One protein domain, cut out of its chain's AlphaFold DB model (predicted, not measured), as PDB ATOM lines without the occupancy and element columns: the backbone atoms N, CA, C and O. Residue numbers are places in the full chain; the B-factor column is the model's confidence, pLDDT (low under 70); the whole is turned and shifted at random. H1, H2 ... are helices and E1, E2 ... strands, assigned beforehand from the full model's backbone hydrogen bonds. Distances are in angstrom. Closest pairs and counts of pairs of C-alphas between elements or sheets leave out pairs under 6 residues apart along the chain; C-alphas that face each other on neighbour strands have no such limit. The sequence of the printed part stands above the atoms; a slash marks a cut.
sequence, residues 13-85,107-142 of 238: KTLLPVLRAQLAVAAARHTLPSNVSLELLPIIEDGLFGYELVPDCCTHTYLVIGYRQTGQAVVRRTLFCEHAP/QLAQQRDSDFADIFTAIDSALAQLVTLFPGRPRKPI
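This is residues 13 to 85 and 107 to 142 of the 238 residues of an uncharacterized protein of Betaproteobacteria bacterium (UniProt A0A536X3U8). A strongly twisted sheet of five strands has two helices packed over one face, H2 along E4 and E5 and H1 slantwise over E3, while the other face is bare of named elements. A tiny second sheet, E1 and E7, sits near the ends of both helices, away from the large sheet. The printed part has 109 residues with two named helices and seven named strands, in the order H1 E1 E2 E3 E4 E5 E6 H2 E7; the large sheet runs E2 E3 E4 E5 E6, antiparallel throughout, and the class is mixed, helices and strands. It is compact, with a radius of gyration of the C-alphas of 13.8 A and spans of 39 by 37 by 22 A.

E2 (residues 39 to 45), E3 (48 to 54), E4 (61 to 68) and E5 (73 to 80) form a meander, each strand the antiparallel neighbour of the one before, and E6 (109 to 116) is the edge strand beside E5. Within hydrogen-bond range are, for instance, N 41 and O 52 at 2.9 A, N 51 and O 65 at 2.8 A, N 64 and O 76 at 2.8 A, and N 77 and O 112 at 2.8 A. From edge to edge the strands' lines turn by 93 degrees, and E4 bends by 54 degrees at residue 65. H2 (119 to 133) is on this sheet at a height of 8.6 A, over E4 and E5, at 2 degrees to E4 on the local plane; the closest C-alphas of H2 and E5 are those of Ile 119 and Ala 73, 5.1 A. H1 (13 to 27) is on the sheet at a height of 9.4 A, only just over E3 alone, with 2 C-alphas each falling on E2 and E4. H1, with residues 22 to 27 alone, touches H2 at a steep tilt of 49 degrees, the same way; the closest C-alphas, Leu 23 and Ile 123, are 6.3 A apart. These helices form two layers with the sheet, both on one face of it. E1 (31 to 33) and E7 (139 to 141) are antiparallel, with N 32 and O 140 at 3.0 A; both are apart from E3. Every O i to N i+4 pair is within range in H2, and 10 of 11 in H1.

H1 begins at C-alpha 13 (170.659, 111.838, 195.210) and is 22.0 A long. E5 is 23.0 A, E6 22.1 A, H2 20.9 A and E4 20.4 A. E2 measures 17.5 A, E3 16.4 A, E1 7.0 A and E7 7.1 A. E7 ends at C-alpha 141 (145.785, 124.366, 198.759).

The two C-alphas farthest apart, Thr 14 and Pro 85, are 42.9 A apart. Residues 86 to 106 are not printed, and C-alphas 85 and 107 are 11.0 A apart across the cut. Of the links printed whole, none is long. Mean pLDDT of the printed part is 83.7; residues 55 to 60, 80 to 85 and 107 to 109 are under 70.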
ATOM      1  N   LYS A  13     170.702 111.561 193.760       91.31
ATOM      2  CA  LYS A  13     170.659 111.838 195.210       91.31
ATOM      3  C   LYS A  13     170.436 113.324 195.531       91.31
ATOM      4  O   LYS A  13     170.007 113.652 196.628       91.31
ATOM      5  N   THR A  14     170.773 114.222 194.602       91.88
ATOM      6  CA  THR A  14     170.741 115.676 194.816       91.88
ATOM      7  C   THR A  14     169.484 116.300 194.213       91.88
ATOM      8  O   THR A  14     168.798 117.086 194.861       91.88
ATOM      9  N   LEU A  15     169.165 115.953 192.967       90.25
ATOM     10  CA  LEU A  15     168.110 116.603 192.194       90.25
ATOM     11  C   LEU A  15     166.703 116.186 192.639       90.25
ATOM     12  O   LEU A  15     165.824 117.043 192.682       90.25
ATOM     13  N   LEU A  16     166.473 114.916 193.001       89.94
ATOM     14  CA  LEU A  16     165.139 114.459 193.417       89.94
ATOM     15  C   LEU A  16     164.635 115.166 194.686       89.94
ATOM     16  O   LEU A  16     163.500 115.654 194.651       89.94
ATOM     17  N   PRO A  17     165.416 115.283 195.779       91.50
ATOM     18  CA  PRO A  17     164.974 116.029 196.957       91.50
ATOM     19  C   PRO A  17     164.735 117.514 196.659       91.50
ATOM     20  O   PRO A  17     163.727 118.076 197.089       91.50
ATOM     21  N   VAL A  18     165.628 118.146 195.884       92.81
ATOM     22  CA  VAL A  18     165.527 119.573 195.530       92.81
ATOM     23  C   VAL A  18     164.270 119.847 194.711       92.81
ATOM     24  O   VAL A  18     163.489 120.731 195.066       92.81
ATOM     25  N   LEU A  19     164.033 119.063 193.657       92.88
ATOM     26  CA  LEU A  19     162.849 119.197 192.813       92.88
ATOM     27  C   LEU A  19     161.563 118.994 193.629       92.88
ATOM     28  O   LEU A  19     160.605 119.746 193.465       92.88
ATOM     29  N   ARG A  20     161.555 118.032 194.560       93.12
ATOM     30  CA  ARG A  20     160.405 117.771 195.436       93.12
ATOM     31  C   ARG A  20     160.107 118.931 196.381       93.12
ATOM     32  O   ARG A  20     158.948 119.314 196.530       93.12
ATOM     33  N   ALA A  21     161.138 119.515 196.987       93.06
ATOM     34  CA  ALA A  21     160.990 120.685 197.847       93.06
ATOM     35  C   ALA A  21     160.456 121.898 197.064       93.06
ATOM     36  O   ALA A  21     159.544 122.582 197.526       93.06
ATOM     37  N   GLN A  22     160.970 122.134 195.854       94.50
ATOM     38  CA  GLN A  22     160.499 123.213 194.980       94.50
ATOM     39  C   GLN A  22     159.043 123.005 194.541       94.50
ATOM     40  O   GLN A  22     158.249 123.946 194.601       94.50
ATOM     41  N   LEU A  23     158.677 121.773 194.173       94.12
ATOM     42  CA  LEU A  23     157.298 121.392 193.866       94.12
ATOM     43  C   LEU A  23     156.366 121.674 195.041       94.12
ATOM     44  O   LEU A  23     155.309 122.256 194.834       94.12
ATOM     45  N   ALA A  24     156.756 121.321 196.267       92.56
ATOM     46  CA  ALA A  24     155.932 121.561 197.448       92.56
ATOM     47  C   ALA A  24     155.704 123.054 197.723       92.56
ATOM     48  O   ALA A  24     154.573 123.470 197.984       92.56
ATOM     49  N   VAL A  25     156.753 123.875 197.605       94.00
ATOM     50  CA  VAL A  25     156.651 125.335 197.766       94.00
ATOM     51  C   VAL A  25     155.722 125.940 196.717       94.00
ATOM     52  O   VAL A  25     154.879 126.776 197.045       94.00
ATOM     53  N   ALA A  26     155.859 125.528 195.457       95.12
ATOM     54  CA  ALA A  26     155.014 126.034 194.386       95.12
ATOM     55  C   ALA A  26     153.568 125.543 194.523       95.12
ATOM     56  O   ALA A  26     152.644 126.346 194.427       95.12
ATOM     57  N   ALA A  27     153.363 124.261 194.832       93.06
ATOM     58  CA  ALA A  27     152.053 123.629 194.977       93.06
ATOM     59  C   ALA A  27     151.162 124.354 195.994       93.06
ATOM     60  O   ALA A  27     149.978 124.560 195.722       93.06
ATOM     61  N   ALA A  28     151.736 124.849 197.094       92.69
ATOM     62  CA  ALA A  28     151.013 125.619 198.106       92.69
ATOM     63  C   ALA A  28     150.361 126.914 197.566       92.69
ATOM     64  O   ALA A  28     149.417 127.425 198.171       92.69
ATOM     65  N   ARG A  29     150.826 127.445 196.423       94.25
ATOM     66  CA  ARG A  29     150.241 128.617 195.740       94.25
ATOM     67  C   ARG A  29     149.063 128.266 194.830       94.25
ATOM     68  O   ARG A  29     148.359 129.158 194.359       94.25
ATOM     69  N   HIS A  30     148.844 126.981 194.574       92.88
ATOM     70  CA  HIS A  30     147.762 126.471 193.744       92.88
ATOM     71  C   HIS A  30     146.714 125.769 194.608       92.88
ATOM     72  O   HIS A  30     146.949 125.418 195.762       92.88
ATOM     73  N   THR A  31     145.525 125.556 194.043       93.81
ATOM     74  CA  THR A  31     144.445 124.848 194.737       93.81
ATOM     75  C   THR A  31     143.859 123.754 193.862       93.81
ATOM     76  O   THR A  31     143.644 123.973 192.671       93.81
ATOM     77  N   LEU A  32     143.542 122.600 194.446       88.00
ATOM     78  CA  LEU A  32     142.827 121.497 193.796       88.00
ATOM     79  C   LEU A  32     141.503 121.222 194.521       88.00
ATOM     80  O   LEU A  32     141.320 121.691 195.653       88.00
ATOM     81  N   PRO A  33     140.553 120.510 193.889       88.56
ATOM     82  CA  PRO A  33     139.349 120.059 194.573       88.56
ATOM     83  C   PRO A  33     139.686 119.281 195.850       88.56
ATOM     84  O   PRO A  33     140.660 118.536 195.892       88.56
ATOM     85  N   SER A  34     138.892 119.445 196.909       86.12
ATOM     86  CA  SER A  34     139.212 118.885 198.230       86.12
ATOM     87  C   SER A  34     139.309 117.353 198.263       86.12
ATOM     88  O   SER A  34     139.968 116.819 199.159       86.12
ATOM     89  N   ASN A  35     138.686 116.675 197.295       81.19
ATOM     90  CA  ASN A  35     138.712 115.227 197.085       81.19
ATOM     91  C   ASN A  35     139.880 114.737 196.205       81.19
ATOM     92  O   ASN A  35     139.963 113.541 195.955       81.19
ATOM     93  N   VAL A  36     140.744 115.635 195.727       82.38
ATOM     94  CA  VAL A  36     141.936 115.315 194.931       82.38
ATOM     95  C   VAL A  36     143.172 115.485 195.815       82.38
ATOM     96  O   VAL A  36     143.284 116.458 196.570       82.38
ATOM     97  N   SER A  37     144.100 114.534 195.735       81.50
ATOM     98  CA  SER A  37     145.371 114.541 196.466       81.50
ATOM     99  C   SER A  37     146.518 114.378 195.488       81.50
ATOM    100  O   SER A  37     146.438 113.530 194.616       81.50
ATOM    101  N   LEU A  38     147.591 115.146 195.643       84.12
ATOM    102  CA  LEU A  38     148.737 115.034 194.750       84.12
ATOM    103  C   LEU A  38     149.806 114.123 195.360       84.12
ATOM    104  O   LEU A  38     150.448 114.489 196.344       84.12
ATOM    105  N   GLU A  39     150.014 112.962 194.752       83.25
ATOM    106  CA  GLU A  39     151.183 112.122 194.987       83.25
ATOM    107  C   GLU A  39     152.278 112.451 193.962       83.25
ATOM    108  O   GLU A  39     152.003 112.824 192.820       83.25
ATOM    109  N   LEU A  40     153.535 112.351 194.391       85.88
ATOM    110  CA  LEU A  40     154.700 112.495 193.525       85.88
ATOM    111  C   LEU A  40     155.373 111.136 193.395       85.88
ATOM    112  O   LEU A  40     155.726 110.560 194.420       85.88
ATOM    113  N   LEU A  41     155.611 110.649 192.179       83.75
ATOM    114  CA  LEU A  41     156.338 109.397 191.946       83.75
ATOM    115  C   LEU A  41     157.663 109.675 191.223       83.75
ATOM    116  O   LEU A  41     157.633 110.293 190.162       83.75
ATOM    117  N   PRO A  42     158.828 109.269 191.766       84.31
ATOM    118  CA  PRO A  42     160.105 109.454 191.083       84.31
ATOM    119  C   PRO A  42     160.145 108.621 189.798       84.31
ATOM    120  O   PRO A  42     159.745 107.456 189.813       84.31
ATOM    121  N   ILE A  43     160.654 109.191 188.703       80.88
ATOM    122  CA  ILE A  43     160.674 108.527 187.394       80.88
ATOM    123  C   ILE A  43     161.903 108.892 186.549       80.88
ATOM    124  O   ILE A  43     162.418 110.012 186.618       80.88
ATOM    125  N   ILE A  44     162.342 107.938 185.719       76.81
ATOM    126  CA  ILE A  44     163.207 108.131 184.545       76.81
ATOM    127  C   ILE A  44     162.501 107.422 183.399       76.81
ATOM    128  O   ILE A  44     162.452 106.197 183.362       76.81
ATOM    129  N   GLU A  45     161.924 108.178 182.479       73.31
ATOM    130  CA  GLU A  45     161.165 107.611 181.365       73.31
ATOM    131  C   GLU A  45     161.388 108.458 180.118       73.31
ATOM    132  O   GLU A  45     161.335 109.690 180.162       73.31
ATOM    133  N   ASP A  46     161.672 107.792 178.997       72.75
ATOM    134  CA  ASP A  46     161.800 108.393 177.666       72.75
ATOM    135  C   ASP A  46     162.597 109.709 177.663       72.75
ATOM    136  O   ASP A  46     162.146 110.761 177.193       72.75
ATOM    137  N   GLY A  47     163.795 109.654 178.249       76.00
ATOM    138  CA  GLY A  47     164.735 110.771 178.254       76.00
ATOM    139  C   GLY A  47     164.549 111.792 179.380       76.00
ATOM    140  O   GLY A  47     165.274 112.788 179.378       76.00
ATOM    141  N   LEU A  48     163.604 111.582 180.303       82.31
ATOM    142  CA  LEU A  48     163.310 112.494 181.414       82.31
ATOM    143  C   LEU A  48     163.732 111.923 182.754       82.31
ATOM    144  O   LEU A  48     163.717 110.715 182.915       82.31
ATOM    145  N   PHE A  49     164.041 112.792 183.711       86.81
ATOM    146  CA  PHE A  49     164.268 112.462 185.114       86.81
ATOM    147  C   PHE A  49     163.553 113.457 186.019       86.81
ATOM    148  O   PHE A  49     163.820 114.657 185.941       86.81
ATOM    149  N   GLY A  50     162.681 112.978 186.901       90.25
ATOM    150  CA  GLY A  50     161.989 113.845 187.848       90.25
ATOM    151  C   GLY A  50     160.826 113.146 188.529       90.25
ATOM    152  O   GLY A  50     161.003 112.050 189.057       90.25
ATOM    153  N   TYR A  51     159.659 113.787 188.526       89.06
ATOM    154  CA  TYR A  51     158.449 113.278 189.159       89.06
ATOM    155  C   TYR A  51     157.277 113.200 188.194       89.06
ATOM    156  O   TYR A  51     156.976 114.149 187.473       89.06
ATOM    157  N   GLU A  52     156.560 112.092 188.258       88.12
ATOM    158  CA  GLU A  52     155.177 112.017 187.820       88.12
ATOM    159  C   GLU A  52     154.266 112.617 188.902       88.12
ATOM    160  O   GLU A  52     154.421 112.350 190.096       88.12
ATOM    161  N   LEU A  53     153.339 113.467 188.470       87.50
ATOM    162  CA  LEU A  53     152.334 114.127 189.290       87.50
ATOM    163  C   LEU A  53     151.046 113.304 189.219       87.50
ATOM    164  O   LEU A  53     150.373 113.311 188.186       87.50
ATOM    165  N   VAL A  54     150.699 112.619 190.309       81.38
ATOM    166  CA  VAL A  54     149.567 111.683 190.379       81.38
ATOM    167  C   VAL A  54     148.446 112.276 191.247       81.38
ATOM    168  O   VAL A  54     148.479 112.155 192.471       81.38
ATOM    169  N   PRO A  55     147.468 112.977 190.646       69.00
ATOM    170  CA  PRO A  55     146.343 113.597 191.360       69.00
ATOM    171  C   PRO A  55     145.223 112.604 191.735       69.00
ATOM    172  O   PRO A  55     144.551 112.773 192.752       69.00
ATOM    173  N   ASP A  56     144.991 111.590 190.899       68.06
ATOM    174  CA  ASP A  56     144.164 110.413 191.171       68.06
ATOM    175  C   ASP A  56     144.476 109.310 190.137       68.06
ATOM    176  O   ASP A  56     144.987 109.581 189.050       68.06
ATOM    177  N   CYS A  57     144.152 108.052 190.446       53.94
ATOM    178  CA  CYS A  57     144.377 106.920 189.533       53.94
ATOM    179  C   CYS A  57     143.322 106.819 188.409       53.94
ATOM    180  O   CYS A  57     143.320 105.844 187.657       53.94
ATOM    181  N   CYS A  58     142.369 107.756 188.346       57.59
ATOM    182  CA  CYS A  58     141.229 107.730 187.422       57.59
ATOM    183  C   CYS A  58     141.383 108.720 186.264       57.59
ATOM    184  O   CYS A  58     140.534 108.764 185.371       57.59
ATOM    185  N   THR A  59     142.443 109.523 186.271       61.75
ATOM    186  CA  THR A  59     142.692 110.514 185.239       61.75
ATOM    187  C   THR A  59     143.421 109.939 184.042       61.75
ATOM    188  O   THR A  59     144.391 109.203 184.133       61.75
ATOM    189  N   HIS A  60     142.936 110.333 182.867       69.12
ATOM    190  CA  HIS A  60     143.481 109.920 181.577       69.12
ATOM    191  C   HIS A  60     144.662 110.788 181.131       69.12
ATOM    192  O   HIS A  60     145.205 110.573 180.052       69.12
ATOM    193  N   THR A  61     145.021 111.815 181.905       71.19
ATOM    194  CA  THR A  61     146.143 112.714 181.627       71.19
ATOM    195  C   THR A  61     147.132 112.644 182.776       71.19
ATOM    196  O   THR A  61     146.795 113.041 183.887       71.19
ATOM    197  N   TYR A  62     148.356 112.231 182.471       78.00
ATOM    198  CA  TYR A  62     149.467 112.177 183.410       78.00
ATOM    199  C   TYR A  62     150.453 113.287 183.073       78.00
ATOM    200  O   TYR A  62     150.725 113.561 181.898       78.00
ATOM    201  N   LEU A  63     150.941 113.965 184.107       87.94
ATOM    202  CA  LEU A  63     151.918 115.033 183.979       87.94
ATOM    203  C   LEU A  63     153.217 114.576 184.623       87.94
ATOM    204  O   LEU A  63     153.240 114.234 185.798       87.94
ATOM    205  N   VAL A  64     154.296 114.606 183.856       89.62
ATOM    206  CA  VAL A  64     155.651 114.358 184.338       89.62
ATOM    207  C   VAL A  64     156.412 115.669 184.275       89.62
ATOM    208  O   VAL A  64     156.364 116.375 183.268       89.62
ATOM    209  N   ILE A  65     157.120 116.001 185.344       93.12
ATOM    210  CA  ILE A  65     158.002 117.157 185.417       93.12
ATOM    211  C   ILE A  65     159.411 116.716 185.768       93.12
ATOM    212  O   ILE A  65     159.615 115.903 186.665       93.12
ATOM    213  N   GLY A  66     160.398 117.287 185.092       92.50
ATOM    214  CA  GLY A  66     161.778 116.967 185.390       92.50
ATOM    215  C   GLY A  66     162.761 117.614 184.440       92.50
ATOM    216  O   GLY A  66     162.508 118.676 183.871       92.50
ATOM    217  N   TYR A  67     163.886 116.933 184.275       90.31
ATOM    218  CA  TYR A  67     164.995 117.344 183.436       90.31
ATOM    219  C   TYR A  67     165.225 116.341 182.313       90.31
ATOM    220  O   TYR A  67     165.128 115.130 182.516       90.31
ATOM    221  N   ARG A  68     165.580 116.849 181.134       87.44
ATOM    222  CA  ARG A  68     166.180 116.050 180.062       87.44
ATOM    223  C   ARG A  68     167.652 115.771 180.351       87.44
ATOM    224  O   ARG A  68     168.271 116.430 181.183       87.44
ATOM    225  N   GLN A  69     168.251 114.911 179.528       76.44
ATOM    226  CA  GLN A  69     169.702 114.697 179.498       76.44
ATOM    227  C   GLN A  69     170.536 115.963 179.320       76.44
ATOM    228  O   GLN A  69     171.649 116.048 179.827       76.44
ATOM    229  N   THR A  70     170.003 116.955 178.618       80.75
ATOM    230  CA  THR A  70     170.674 118.240 178.404       80.75
ATOM    231  C   THR A  70     170.602 119.168 179.619       80.75
ATOM    232  O   THR A  70     171.111 120.281 179.554       80.75
ATOM    233  N   GLY A  71     169.933 118.762 180.705       83.56
ATOM    234  CA  GLY A  71     169.603 119.628 181.837       83.56
ATOM    235  C   GLY A  71     168.411 120.557 181.577       83.56
ATOM    236  O   GLY A  71     168.042 121.336 182.452       83.56
ATOM    237  N   GLN A  72     167.781 120.473 180.401       91.12
ATOM    238  CA  GLN A  72     166.595 121.258 180.060       91.12
ATOM    239  C   GLN A  72     165.413 120.850 180.945       91.12
ATOM    240  O   GLN A  72     165.063 119.667 180.990       91.12
ATOM    241  N   ALA A  73     164.776 121.820 181.604       93.31
ATOM    242  CA  ALA A  73     163.535 121.582 182.331       93.31
ATOM    243  C   ALA A  73     162.385 121.320 181.354       93.31
ATOM    244  O   ALA A  73     162.270 121.973 180.313       93.31
ATOM    245  N   VAL A  74     161.526 120.365 181.690       93.81
ATOM    246  CA  VAL A  74     160.463 119.905 180.799       93.81
ATOM    247  C   VAL A  74     159.249 119.447 181.587       93.81
ATOM    248  O   VAL A  74     159.363 118.804 182.634       93.81
ATOM    249  N   VAL A  75     158.079 119.770 181.045       94.00
ATOM    250  CA  VAL A  75     156.806 119.175 181.443       94.00
ATOM    251  C   VAL A  75     156.330 118.308 180.295       94.00
ATOM    252  O   VAL A  75     156.118 118.789 179.181       94.00
ATOM    253  N   ARG A  76     156.152 117.025 180.571       90.25
ATOM    254  CA  ARG A  76     155.551 116.068 179.657       90.25
ATOM    255  C   ARG A  76     154.121 115.811 180.072       90.25
ATOM    256  O   ARG A  76     153.834 115.510 181.225       90.25
ATOM    257  N   ARG A  77     153.228 115.893 179.097       88.25
ATOM    258  CA  ARG A  77     151.833 115.514 179.233       88.25
ATOM    259  C   ARG A  77     151.575 114.268 178.410       88.25
ATOM    260  O   ARG A  77     151.781 114.286 177.199       88.25
ATOM    261  N   THR A  78     151.038 113.245 179.054       82.81
ATOM    262  CA  THR A  78     150.672 111.983 178.417       82.81
ATOM    263  C   THR A  78     149.172 111.776 178.561       82.81
ATOM    264  O   THR A  78     148.658 111.689 179.673       82.81
ATOM    265  N   LEU A  79     148.451 111.743 177.439       76.62
ATOM    266  CA  LEU A  79     147.016 111.456 177.395       76.62
ATOM    267  C   LEU A  79     146.794 110.007 176.955       76.62
ATOM    268  O   LEU A  79     147.173 109.656 175.842       76.62
ATOM    269  N   PHE A  80     146.130 109.198 177.775       64.69
ATOM    270  CA  PHE A  80     145.716 107.842 177.419       64.69
ATOM    271  C   PHE A  80     144.304 107.848 176.821       64.69
ATOM    272  O   PHE A  80     143.360 108.349 177.432       64.69
ATOM    273  N   CYS A  81     144.142 107.288 175.620       51.94
ATOM    274  CA  CYS A  81     142.826 107.084 175.012       51.94
ATOM    275  C   CYS A  81     142.168 105.790 175.527       51.94
ATOM    276  O   CYS A  81     142.757 104.719 175.429       51.94
ATOM    277  N   GLU A  82     140.903 105.859 175.959       49.38
ATOM    278  CA  GLU A  82     140.089 104.691 176.365       49.38
ATOM    279  C   GLU A  82     139.740 103.713 175.214       49.38
ATOM    280  O   GLU A  82     139.128 102.675 175.449       49.38
ATOM    281  N   HIS A  83     140.111 104.003 173.960       39.41
ATOM    282  CA  HIS A  83     139.560 103.333 172.768       39.41
ATOM    283  C   HIS A  83     140.535 102.388 172.040       39.41
ATOM    284  O   HIS A  83     140.533 102.330 170.811       39.41
ATOM    285  N   ALA A  84     141.355 101.618 172.756       33.41
ATOM    286  CA  ALA A  84     142.051 100.485 172.137       33.41
ATOM    287  C   ALA A  84     141.185  99.216 172.278       33.41
ATOM    288  O   ALA A  84     141.065  98.694 173.392       33.41
ATOM    289  N   PRO A  85     140.565  98.689 171.201       35.47
ATOM    290  CA  PRO A  85     139.891  97.402 171.268       35.47
ATOM    291  C   PRO A  85     140.949  96.323 171.518       35.47
ATOM    292  O   PRO A  85     141.712  95.972 170.626       35.47
ATOM    293  N   GLN A 107     149.483 101.905 174.347       43.84
ATOM    294  CA  GLN A 107     149.745 101.924 172.892       43.84
ATOM    295  C   GLN A 107     149.084 103.065 172.094       43.84
ATOM    296  O   GLN A 107     149.353 103.192 170.905       43.84
ATOM    297  N   LEU A 108     148.279 103.931 172.717       46.00
ATOM    298  CA  LEU A 108     147.676 105.117 172.072       46.00
ATOM    299  C   LEU A 108     147.828 106.367 172.951       46.00
ATOM    300  O   LEU A 108     146.900 107.159 173.112       46.00
ATOM    301  N   ALA A 109     148.994 106.516 173.574       59.50
ATOM    302  CA  ALA A 109     149.295 107.689 174.374       59.50
ATOM    303  C   ALA A 109     149.668 108.875 173.465       59.50
ATOM    304  O   ALA A 109     150.640 108.805 172.713       59.50
ATOM    305  N   GLN A 110     148.913 109.977 173.519       73.69
ATOM    306  CA  GLN A 110     149.375 111.240 172.935       73.69
ATOM    307  C   GLN A 110     150.295 111.923 173.937       73.69
ATOM    308  O   GLN A 110     149.836 112.461 174.946       73.69
ATOM    309  N   GLN A 111     151.591 111.901 173.640       81.75
ATOM    310  CA  GLN A 111     152.604 112.581 174.430       81.75
ATOM    311  C   GLN A 111     152.902 113.964 173.850       81.75
ATOM    312  O   GLN A 111     153.074 114.126 172.640       81.75
ATOM    313  N   ARG A 112     152.970 114.972 174.717       88.12
ATOM    314  CA  ARG A 112     153.428 116.319 174.376       88.12
ATOM    315  C   ARG A 112     154.415 116.794 175.422       88.12
ATOM    316  O   ARG A 112     154.062 116.899 176.594       88.12
ATOM    317  N   ASP A 113     155.613 117.129 174.973       91.62
ATOM    318  CA  ASP A 113     156.635 117.727 175.817       91.62
ATOM    319  C   ASP A 113     156.623 119.247 175.616       91.62
ATOM    320  O   ASP A 113     156.440 119.743 174.504       91.62
ATOM    321  N   SER A 114     156.791 119.989 176.701       94.44
ATOM    322  CA  SER A 114     156.992 121.436 176.703       94.44
ATOM    323  C   SER A 114     158.297 121.730 177.423       94.44
ATOM    324  O   SER A 114     158.436 121.386 178.597       94.44
ATOM    325  N   ASP A 115     159.249 122.326 176.714       94.44
ATOM    326  CA  ASP A 115     160.554 122.684 177.265       94.44
ATOM    327  C   ASP A 115     160.501 124.092 177.882       94.44
ATOM    328  O   ASP A 115     159.860 125.000 177.350       94.44
ATOM    329  N   PHE A 116     161.185 124.278 179.009       95.25
ATOM    330  CA  PHE A 116     161.183 125.519 179.786       95.25
ATOM    331  C   PHE A 116     162.600 125.943 180.132       95.25
ATOM    332  O   PHE A 116     163.401 125.102 180.528       95.25
ATOM    333  N   ALA A 117     162.893 127.243 180.043       92.69
ATOM    334  CA  ALA A 117     164.220 127.797 180.323       92.69
ATOM    335  C   ALA A 117     164.751 127.445 181.724       92.69
ATOM    336  O   ALA A 117     165.956 127.287 181.903       92.69
ATOM    337  N   ASP A 118     163.856 127.294 182.699       92.94
ATOM    338  CA  ASP A 118     164.176 126.942 184.073       92.94
ATOM    339  C   ASP A 118     163.103 126.026 184.684       92.94
ATOM    340  O   ASP A 118     161.965 125.935 184.210       92.94
ATOM    341  N   ILE A 119     163.479 125.342 185.766       93.06
ATOM    342  CA  ILE A 119     162.608 124.377 186.438       93.06
ATOM    343  C   ILE A 119     161.446 125.035 187.189       93.06
ATOM    344  O   ILE A 119     160.388 124.428 187.301       93.06
ATOM    345  N   PHE A 120     161.590 126.271 187.672       94.69
ATOM    346  CA  PHE A 120     160.526 126.938 188.425       94.69
ATOM    347  C   PHE A 120     159.350 127.274 187.510       94.69
ATOM    348  O   PHE A 120     158.202 126.990 187.854       94.69
ATOM    349  N   THR A 121     159.639 127.773 186.307       95.62
ATOM    350  CA  THR A 121     158.625 128.015 185.277       95.62
ATOM    351  C   THR A 121     157.949 126.708 184.843       95.62
ATOM    352  O   THR A 121     156.727 126.669 184.677       95.62
ATOM    353  N   ALA A 122     158.712 125.615 184.710       96.38
ATOM    354  CA  ALA A 122     158.150 124.292 184.428       96.38
ATOM    355  C   ALA A 122     157.199 123.825 185.546       96.38
ATOM    356  O   ALA A 122     156.096 123.358 185.261       96.38
ATOM    357  N   ILE A 123     157.599 123.990 186.812       96.25
ATOM    358  CA  ILE A 123     156.801 123.627 187.992       96.25
ATOM    359  C   ILE A 123     155.478 124.391 188.007       96.25
ATOM    360  O   ILE A 123     154.417 123.768 188.072       96.25
ATOM    361  N   ASP A 124     155.526 125.720 187.902       95.56
ATOM    362  CA  ASP A 124     154.316 126.544 187.918       95.56
ATOM    363  C   ASP A 124     153.397 126.203 186.730       95.56
ATOM    364  O   ASP A 124     152.175 126.129 186.889       95.56
ATOM    365  N   SER A 125     153.965 125.901 185.554       95.56
ATOM    366  CA  SER A 125     153.191 125.440 184.395       95.56
ATOM    367  C   SER A 125     152.501 124.097 184.649       95.56
ATOM    368  O   SER A 125     151.305 123.963 184.378       95.56
ATOM    369  N   ALA A 126     153.213 123.106 185.193       94.50
ATOM    370  CA  ALA A 126     152.650 121.791 185.492       94.50
ATOM    371  C   ALA A 126     151.505 121.885 186.516       94.50
ATOM    372  O   ALA A 126     150.437 121.302 186.320       94.50
ATOM    373  N   LEU A 127     151.687 122.682 187.571       94.38
ATOM    374  CA  LEU A 127     150.664 122.913 188.591       94.38
ATOM    375  C   LEU A 127     149.453 123.675 188.030       94.38
ATOM    376  O   LEU A 127     148.312 123.323 188.330       94.38
ATOM    377  N   ALA A 128     149.658 124.671 187.165       93.50
ATOM    378  CA  ALA A 128     148.565 125.360 186.475       93.50
ATOM    379  C   ALA A 128     147.777 124.424 185.536       93.50
ATOM    380  O   ALA A 128     146.544 124.505 185.455       93.50
ATOM    381  N   GLN A 129     148.462 123.495 184.863       91.50
ATOM    382  CA  GLN A 129     147.812 122.458 184.062       91.50
ATOM    383  C   GLN A 129     146.967 121.525 184.936       91.50
ATOM    384  O   GLN A 129     145.810 121.286 184.596       91.50
ATOM    385  N   LEU A 130     147.473 121.082 186.094       88.44
ATOM    386  CA  LEU A 130     146.676 120.319 187.064       88.44
ATOM    387  C   LEU A 130     145.421 121.087 187.497       88.44
ATOM    388  O   LEU A 130     144.318 120.555 187.444       88.44
ATOM    389  N   VAL A 131     145.550 122.366 187.858       89.56
ATOM    390  CA  VAL A 131     144.400 123.212 188.231       89.56
ATOM    391  C   VAL A 131     143.323 123.227 187.139       89.56
ATOM    392  O   VAL A 131     142.135 123.183 187.462       89.56
ATOM    393  N   THR A 132     143.740 123.252 185.870       88.88
ATOM    394  CA  THR A 132     142.852 123.246 184.696       88.88
ATOM    395  C   THR A 132     142.184 121.888 184.478       88.88
ATOM    396  O   THR A 132     141.003 121.835 184.141       88.88
ATOM    397  N   LEU A 133     142.917 120.791 184.694       84.94
ATOM    398  CA  LEU A 133     142.396 119.426 184.573       84.94
ATOM    399  C   LEU A 133     141.336 119.109 185.639       84.94
ATOM    400  O   LEU A 133     140.439 118.309 185.383       84.94
ATOM    401  N   PHE A 134     141.392 119.774 186.797       85.81
ATOM    402  CA  PHE A 134     140.476 119.552 187.917       85.81
ATOM    403  C   PHE A 134     139.729 120.838 188.322       85.81
ATOM    404  O   PHE A 134     140.075 121.485 189.320       85.81
ATOM    405  N   PRO A 135     138.654 121.224 187.607       85.00
ATOM    406  CA  PRO A 135     137.912 122.464 187.867       85.00
ATOM    407  C   PRO A 135     136.958 122.398 189.081       85.00
ATOM    408  O   PRO A 135     136.338 123.404 189.423       85.00
ATOM    409  N   GLY A 136     136.840 121.242 189.746       87.19
ATOM    410  CA  GLY A 136     135.881 120.989 190.831       87.19
ATOM    411  C   GLY A 136     135.968 121.923 192.053       87.19
ATOM    412  O   GLY A 136     136.925 122.685 192.245       87.19
ATOM    413  N   ARG A 137     134.929 121.849 192.897       88.00
ATOM    414  CA  ARG A 137     134.743 122.597 194.154       88.00
ATOM    415  C   ARG A 137     134.225 121.641 195.251       88.00
ATOM    416  O   ARG A 137     133.545 120.682 194.892       88.00
ATOM    417  N   PRO A 138     134.463 121.904 196.554       92.06
ATOM    418  CA  PRO A 138     135.302 122.965 197.129       92.06
ATOM    419  C   PRO A 138     136.791 122.757 196.819       92.06
ATOM    420  O   PRO A 138     137.177 121.676 196.387       92.06
ATOM    421  N   ARG A 139     137.614 123.802 196.980       90.69
ATOM    422  CA  ARG A 139     139.059 123.756 196.695       90.69
ATOM    423  C   ARG A 139     139.878 124.002 197.954       90.69
ATOM    424  O   ARG A 139     139.480 124.810 198.788       90.69
ATOM    425  N   LYS A 140     141.033 123.350 198.037       91.00
ATOM    426  CA  LYS A 140     142.039 123.523 199.092       91.00
ATOM    427  C   LYS A 140     143.428 123.722 198.470       91.00
ATOM    428  O   LYS A 140     143.608 123.315 197.318       91.00
ATOM    429  N   PRO A 141     144.386 124.339 199.184       93.44
ATOM    430  CA  PRO A 141     145.785 124.366 198.759       93.44
ATOM    431  C   PRO A 141     146.298 122.962 198.432       93.44
ATOM    432  O   PRO A 141     145.884 121.990 199.068       93.44
ATOM    433  N   ILE A 142     147.162 122.842 197.425       90.62
ATOM    434  CA  ILE A 142     147.764 121.547 197.094       90.62
ATOM    435  C   ILE A 142     148.807 121.217 198.160       90.62
ATOM    436  O   ILE A 142     149.772 121.955 198.352       90.62
TER     437      ILE A 142